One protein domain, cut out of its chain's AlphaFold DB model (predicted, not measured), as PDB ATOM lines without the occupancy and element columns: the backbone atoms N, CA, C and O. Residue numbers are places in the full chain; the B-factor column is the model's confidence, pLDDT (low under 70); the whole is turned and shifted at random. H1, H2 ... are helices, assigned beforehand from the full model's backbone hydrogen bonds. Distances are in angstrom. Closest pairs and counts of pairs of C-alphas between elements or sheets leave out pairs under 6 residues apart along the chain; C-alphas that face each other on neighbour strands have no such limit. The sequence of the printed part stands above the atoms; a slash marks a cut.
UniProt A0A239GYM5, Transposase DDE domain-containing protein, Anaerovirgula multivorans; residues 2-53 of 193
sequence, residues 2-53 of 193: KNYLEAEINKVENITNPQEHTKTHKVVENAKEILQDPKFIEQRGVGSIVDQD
ATOM      1  N   LYS A   2      -6.273 -28.881   4.250       87.06
ATOM      2  CA  LYS A   2      -5.547 -30.143   3.995       87.06
ATOM      3  C   LYS A   2      -4.761 -30.671   5.208       87.06
ATOM      4  O   LYS A   2      -5.064 -31.758   5.673       87.06
ATOM      5  N   ASN A   3      -3.898 -29.848   5.807       90.44
ATOM      6  CA  ASN A   3      -3.105 -30.243   6.985       90.44
ATOM      7  C   ASN A   3      -3.960 -30.712   8.178       90.44
ATOM      8  O   ASN A   3      -3.538 -31.563   8.951       90.44
ATOM      9  N   TYR A   4      -5.158 -30.140   8.345       93.12
ATOM     10  CA  TYR A   4      -6.082 -30.554   9.402       93.12
ATOM     11  C   TYR A   4      -6.629 -31.959   9.121       93.12
ATOM     12  O   TYR A   4      -6.621 -32.807  10.004       93.12
ATOM     13  N   LEU A   5      -7.045 -32.222   7.879       91.69
ATOM     14  CA  LEU A   5      -7.560 -33.529   7.471       91.69
ATOM     15  C   LEU A   5      -6.482 -34.617   7.551       91.69
ATOM     16  O   LEU A   5      -6.759 -35.704   8.040       91.69
ATOM     17  N   GLU A   6      -5.248 -34.307   7.152       93.19
ATOM     18  CA  GLU A   6      -4.104 -35.217   7.306       93.19
ATOM     19  C   GLU A   6      -3.843 -35.553   8.782       93.19
ATOM     20  O   GLU A   6      -3.620 -36.712   9.125       93.19
ATOM     21  N   ALA A   7      -3.932 -34.565   9.680       94.44
ATOM     22  CA  ALA A   7      -3.787 -34.798  11.114       94.44
ATOM     23  C   ALA A   7      -4.907 -35.687  11.686       94.44
ATOM     24  O   ALA A   7      -4.625 -36.557  12.509       94.44
ATOM     25  N   GLU A   8      -6.157 -35.501  11.252       93.62
ATOM     26  CA  GLU A   8      -7.276 -36.357  11.669       93.62
ATOM     27  C   GLU A   8      -7.139 -37.790  11.141       93.62
ATOM     28  O   GLU A   8      -7.352 -38.737  11.897       93.62
ATOM     29  N   ILE A   9      -6.706 -37.968   9.888       93.31
ATOM     30  CA  ILE A   9      -6.411 -39.292   9.319       93.31
ATOM     31  C   ILE A   9      -5.358 -40.004  10.172       93.31
ATOM     32  O   ILE A   9      -5.603 -41.117  10.631       93.31
ATOM     33  N   ASN A  10      -4.249 -39.331  10.491       93.25
ATOM     34  CA  ASN A  10      -3.181 -39.909  11.313       93.25
ATOM     35  C   ASN A  10      -3.668 -40.342  12.708       93.25
ATOM     36  O   ASN A  10      -3.224 -41.364  13.231       93.25
ATOM     37  N   LYS A  11      -4.588 -39.593  13.332       93.31
ATOM     38  CA  LYS A  11      -5.183 -39.991  14.622       93.31
ATOM     39  C   LYS A  11      -5.962 -41.295  14.501       93.31
ATOM     40  O   LYS A  11      -5.813 -42.150  15.368       93.31
ATOM     41  N   VAL A  12      -6.774 -41.431  13.451       91.25
ATOM     42  CA  VAL A  12      -7.565 -42.642  13.196       91.25
ATOM     43  C   VAL A  12      -6.642 -43.830  12.937       91.25
ATOM     44  O   VAL A  12      -6.842 -44.888  13.520       91.25
ATOM     45  N   GLU A  13      -5.584 -43.657  12.151       89.44
ATOM     46  CA  GLU A  13      -4.639 -44.744  11.872       89.44
ATOM     47  C   GLU A  13      -3.936 -45.265  13.123       89.44
ATOM     48  O   GLU A  13      -3.815 -46.474  13.294       89.44
ATOM     49  N   ASN A  14      -3.548 -44.371  14.036       88.94
ATOM     50  CA  ASN A  14      -2.866 -44.748  15.275       88.94
ATOM     51  C   ASN A  14      -3.740 -45.562  16.245       88.94
ATOM     52  O   ASN A  14      -3.199 -46.218  17.133       88.94
ATOM     53  N   ILE A  15      -5.069 -45.511  16.108       90.06
ATOM     54  CA  ILE A  15      -6.007 -46.243  16.977       90.06
ATOM     55  C   ILE A  15      -6.607 -47.483  16.309       90.06
ATOM     56  O   ILE A  15      -7.196 -48.314  16.996       90.06
ATOM     57  N   THR A  16      -6.493 -47.622  14.984       85.94
ATOM     58  CA  THR A  16      -7.094 -48.736  14.237       85.94
ATOM     59  C   THR A  16      -6.072 -49.805  13.871       85.94
ATOM     60  O   THR A  16      -5.003 -49.495  13.358       85.94
ATOM     61  N   ASN A  17      -6.432 -51.080  14.037       83.31
ATOM     62  CA  ASN A  17      -5.637 -52.202  13.541       83.31
ATOM     63  C   ASN A  17      -6.103 -52.608  12.122       83.31
ATOM     64  O   ASN A  17      -7.274 -52.972  11.961       83.31
ATOM     65  N   PRO A  18      -5.229 -52.610  11.093       77.25
ATOM     66  CA  PRO A  18      -5.594 -52.973   9.718       77.25
ATOM     67  C   PRO A  18      -6.237 -54.360   9.561       77.25
ATOM     68  O   PRO A  18      -7.069 -54.547   8.672       77.25
ATOM     69  N   GLN A  19      -5.887 -55.327  10.417       74.81
ATOM     70  CA  GLN A  19      -6.435 -56.689  10.349       74.81
ATOM     71  C   GLN A  19      -7.848 -56.791  10.939       74.81
ATOM     72  O   GLN A  19      -8.679 -57.542  10.434       74.81
ATOM     73  N   GLU A  20      -8.143 -56.005  11.973       82.00
ATOM     74  CA  GLU A  20      -9.433 -56.033  12.670       82.00
ATOM     75  C   GLU A  20     -10.434 -55.034  12.078       82.00
ATOM     76  O   GLU A  20     -11.647 -55.223  12.176       82.00
ATOM     77  N   HIS A  21      -9.957 -53.944  11.470       88.00
ATOM     78  CA  HIS A  21     -10.779 -52.806  11.037       88.00
ATOM     79  C   HIS A  21     -10.644 -52.543   9.534       88.00
ATOM     80  O   HIS A  21     -10.475 -51.412   9.078       88.00
ATOM     81  N   THR A  22     -10.770 -53.610   8.745       89.56
ATOM     82  CA  THR A  22     -10.591 -53.594   7.283       89.56
ATOM     83  C   THR A  22     -11.456 -52.554   6.560       89.56
ATOM     84  O   THR A  22     -10.998 -51.933   5.604       89.56
ATOM     85  N   LYS A  23     -12.698 -52.320   7.009       88.94
ATOM     86  CA  LYS A  23     -13.589 -51.294   6.430       88.94
ATOM     87  C   LYS A  23     -13.076 -49.877   6.684       88.94
ATOM     88  O   LYS A  23     -13.022 -49.081   5.753       88.94
ATOM     89  N   THR A  24     -12.679 -49.578   7.920       89.00
ATOM     90  CA  THR A  24     -12.147 -48.263   8.297       89.00
ATOM     91  C   THR A  24     -10.857 -47.972   7.548       89.00
ATOM     92  O   THR A  24     -10.706 -46.889   6.994       89.00
ATOM     93  N   HIS A  25      -9.974 -48.966   7.437       89.38
ATOM     94  CA  HIS A  25      -8.718 -48.809   6.716       89.38
ATOM     95  C   HIS A  25      -8.940 -48.485   5.229       89.38
ATOM     96  O   HIS A  25      -8.323 -47.564   4.709       89.38
ATOM     97  N   LYS A  26      -9.908 -49.132   4.562       90.62
ATOM     98  CA  LYS A  26     -10.283 -48.777   3.179       90.62
ATOM     99  C   LYS A  26     -10.745 -47.324   3.031       90.62
ATOM    100  O   LYS A  26     -10.429 -46.684   2.034       90.62
ATOM    101  N   VAL A  27     -11.498 -46.803   4.001       92.62
ATOM    102  CA  VAL A  27     -11.966 -45.405   3.983       92.62
ATOM    103  C   VAL A  27     -10.804 -44.432   4.185       92.62
ATOM    104  O   VAL A  27     -10.743 -43.415   3.501       92.62
ATOM    105  N   VAL A  28      -9.877 -44.754   5.091       92.62
ATOM    106  CA  VAL A  28      -8.655 -43.972   5.335       92.62
ATOM    107  C   VAL A  28      -7.788 -43.919   4.077       92.62
ATOM    108  O   VAL A  28      -7.372 -42.832   3.683       92.62
ATOM    109  N   GLU A  29      -7.561 -45.052   3.409       92.44
ATOM    110  CA  GLU A  29      -6.770 -45.093   2.171       92.44
ATOM    111  C   GLU A  29      -7.418 -44.268   1.052       92.44
ATOM    112  O   GLU A  29      -6.764 -43.407   0.470       92.44
ATOM    113  N   ASN A  30      -8.730 -44.407   0.838       93.12
ATOM    114  CA  ASN A  30      -9.465 -43.557  -0.105       93.12
ATOM    115  C   ASN A  30      -9.338 -42.057   0.247       93.12
ATOM    116  O   ASN A  30      -9.079 -41.216  -0.612       93.12
ATOM    117  N   ALA A  31      -9.455 -41.695   1.529       93.12
ATOM    118  CA  ALA A  31      -9.282 -40.309   1.964       93.12
ATOM    119  C   ALA A  31      -7.874 -39.771   1.646       93.12
ATOM    120  O   ALA A  31      -7.741 -38.617   1.234       93.12
ATOM    121  N   LYS A  32      -6.829 -40.595   1.792       93.19
ATOM    122  CA  LYS A  32      -5.458 -40.226   1.412       93.19
ATOM    123  C   LYS A  32      -5.319 -40.030  -0.093       93.19
ATOM    124  O   LYS A  32      -4.737 -39.026  -0.499       93.19
ATOM    125  N   GLU A  33      -5.867 -40.933  -0.905       93.19
ATOM    126  CA  GLU A  33      -5.860 -40.808  -2.370       93.19
ATOM    127  C   GLU A  33      -6.506 -39.487  -2.813       93.19
ATOM    128  O   GLU A  33      -5.915 -38.730  -3.588       93.19
ATOM    129  N   ILE A  34      -7.663 -39.141  -2.238       92.50
ATOM    130  CA  ILE A  34      -8.355 -37.873  -2.510       92.50
ATOM    131  C   ILE A  34      -7.492 -36.669  -2.111       92.50
ATOM    132  O   ILE A  34      -7.390 -35.711  -2.875       92.50
ATOM    133  N   LEU A  35      -6.853 -36.689  -0.936       91.88
ATOM    134  CA  LEU A  35      -6.007 -35.580  -0.469       91.88
ATOM    135  C   LEU A  35      -4.712 -35.413  -1.276       91.88
ATOM    136  O   LEU A  35      -4.143 -34.311  -1.307       91.88
ATOM    137  N   GLN A  36      -4.216 -36.490  -1.888       91.88
ATOM    138  CA  GLN A  36      -3.044 -36.467  -2.760       91.88
ATOM    139  C   GLN A  36      -3.361 -35.884  -4.142       91.88
ATOM    140  O   GLN A  36      -2.481 -35.250  -4.727       91.88
ATOM    141  N   ASP A  37      -4.594 -36.029  -4.641       92.00
ATOM    142  CA  ASP A  37      -5.009 -35.451  -5.923       92.00
ATOM    143  C   ASP A  37      -4.933 -33.903  -5.881       92.00
ATOM    144  O   ASP A  37      -5.599 -33.262  -5.057       92.00
ATOM    145  N   PRO A  38      -4.172 -33.254  -6.789       90.56
ATOM    146  CA  PRO A  38      -4.133 -31.793  -6.904       90.56
ATOM    147  C   PRO A  38      -5.518 -31.141  -7.038       90.56
ATOM    148  O   PRO A  38      -5.737 -30.029  -6.547       90.56
ATOM    149  N   LYS A  39      -6.487 -31.845  -7.642       89.69
ATOM    150  CA  LYS A  39      -7.864 -31.368  -7.824       89.69
ATOM    151  C   LYS A  39      -8.597 -31.126  -6.508       89.69
ATOM    152  O   LYS A  39      -9.576 -30.377  -6.508       89.69
ATOM    153  N   PHE A  40      -8.160 -31.733  -5.403       88.19
ATOM    154  CA  PHE A  40      -8.742 -31.494  -4.084       88.19
ATOM    155  C   PHE A  40      -8.518 -30.049  -3.627       88.19
ATOM    156  O   PHE A  40      -9.454 -29.378  -3.195       88.19
ATOM    157  N   ILE A  41      -7.293 -29.534  -3.790       86.56
ATOM    158  CA  ILE A  41      -6.963 -28.144  -3.442       86.56
ATOM    159  C   ILE A  41      -7.679 -27.164  -4.371       86.56
ATOM    160  O   ILE A  41      -8.170 -26.135  -3.911       86.56
ATOM    161  N   GLU A  42      -7.802 -27.505  -5.656       87.12
ATOM    162  CA  GLU A  42      -8.556 -26.702  -6.626       87.12
ATOM    163  C   GLU A  42     -10.080 -26.773  -6.441       87.12
ATOM    164  O   GLU A  42     -10.804 -26.076  -7.150       87.12
ATOM    165  N   GLN A  43     -10.585 -27.615  -5.530       83.69
ATOM    166  CA  GLN A  43     -12.015 -27.901  -5.354       83.69
ATOM    167  C   GLN A  43     -12.709 -28.397  -6.635       83.69
ATOM    168  O   GLN A  43     -13.902 -28.187  -6.837       83.69
ATOM    169  N   ARG A  44     -11.967 -29.074  -7.514       84.69
ATOM    170  CA  ARG A  44     -12.475 -29.649  -8.774       84.69
ATOM    171  C   ARG A  44     -12.599 -31.171  -8.731       84.69
ATOM    172  O   ARG A  44     -13.155 -31.768  -9.650       84.69
ATOM    173  N   GLY A  45     -12.037 -31.790  -7.697       86.25
ATOM    174  CA  GLY A  45     -12.023 -33.235  -7.492       86.25
ATOM    175  C   GLY A  45     -13.165 -33.722  -6.608       86.25
ATOM    176  O   GLY A  45     -14.196 -33.064  -6.456       86.25
ATOM    177  N   VAL A  46     -12.960 -34.893  -6.016       88.81
ATOM    178  CA  VAL A  46     -13.871 -35.458  -5.020       88.81
ATOM    179  C   VAL A  46     -13.830 -34.607  -3.749       88.81
ATOM    180  O   VAL A  46     -12.759 -34.309  -3.225       88.81
ATOM    181  N   GLY A  47     -15.007 -34.216  -3.257       85.12
ATOM    182  CA  GLY A  47     -15.154 -33.447  -2.016       85.12
ATOM    183  C   GLY A  47     -15.719 -34.244  -0.838       85.12
ATOM    184  O   GLY A  47     -15.743 -33.729   0.275       85.12
ATOM    185  N   SER A  48     -16.173 -35.483  -1.062       87.31
ATOM    186  CA  SER A  48     -16.754 -36.345  -0.031       87.31
ATOM    187  C   SER A  48     -16.218 -37.766  -0.144       87.31
ATOM    188  O   SER A  48     -16.214 -38.362  -1.215       87.31
ATOM    189  N   ILE A  49     -15.792 -38.326   0.988       89.50
ATOM    190  CA  ILE A  49     -15.384 -39.732   1.080       89.50
ATOM    191  C   ILE A  49     -16.582 -40.686   0.954       89.50
ATOM    192  O   ILE A  49     -16.407 -41.819   0.511       89.50
ATOM    193  N   VAL A  50     -17.782 -40.221   1.323       88.94
ATOM    194  CA  VAL A  50     -19.036 -40.994   1.281       88.94
ATOM    195  C   VAL A  50     -19.672 -40.922  -0.103       88.94
ATOM    196  O   VAL A  50     -20.151 -41.929  -0.608       88.94
ATOM    197  N   ASP A  51     -19.648 -39.739  -0.716       90.81
ATOM    198  CA  ASP A  51     -20.223 -39.491  -2.034       90.81
ATOM    199  C   ASP A  51     -19.118 -39.087  -3.016       90.81
ATOM    200  O   ASP A  51     -18.709 -37.924  -3.108       90.81
ATOM    201  N   GLN A  52     -18.629 -40.093  -3.739       90.19
ATOM    202  CA  GLN A  52     -17.530 -39.972  -4.693       90.19
ATOM    203  C   GLN A  52     -17.942 -39.304  -6.009       90.19
ATOM    204  O   GLN A  52     -17.064 -38.959  -6.803       90.19
ATOM    205  N   ASP A  53     -19.234 -39.070  -6.246       89.12
ATOM    206  CA  ASP A  53     -19.769 -38.506  -7.489       89.12
ATOM    207  C   ASP A  53     -20.154 -37.031  -7.339       89.12
ATOM    208  O   ASP A  53     -20.048 -36.262  -8.301       89.12
TER     209      ASP A  53
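What this domain is: This is residues 2 to 53 of the 193 residues of the protein "Transposase DDE domain-containing protein" of Anaerovirgula multivorans (UniProt A0A239GYM5). What shape is this? H1 and H2 form a helical hairpin, with small H3 near its open end and a tail, residues 42 to 53, folding back toward H2. What builds it? The 52 printed residues hold three named helices, H1, H2, H3 in order, and no named strand: all helix. It is only just compact, close to loose, with radius of gyration of the C-alphas 11.6 A and spans of 34 by 23 by 13 A.

Where its parts are: Where is H1? Residues 2 to 15, 20.7 A long, from C-alpha 2 at (-5.547, -30.143, 3.995). What follows? H2 is residues 22 to 36, 21.2 A; H3 is residues 38 to 41, 5.8 A, ending at C-alpha 41 at (-6.963, -28.144, -3.442).

How they stand to each other: How do H1 and H2 stand? They touch, closest at the C-alphas of Ile 9 and Val 28, 6.5 A, at a shallow tilt of 21 degrees, opposite ways. And H3? It is close but not clearly touching H1, closest C-alphas Lys 2 and Ile 41, 7.8 A, and likewise H2, Ile 34 and Phe 40, 6.6 A. Backbones? Every O i to N i+4 pair is within hydrogen-bond range in H2, 9 of 10 in H1; H3 is too short for one.

The domain as a whole: How large? The farthest C-alphas, Glu 20 and Glu 42, are 35.1 A apart. Any cut or low confidence? The printed part has no cut, and no printed residue is under 70 in pLDDT.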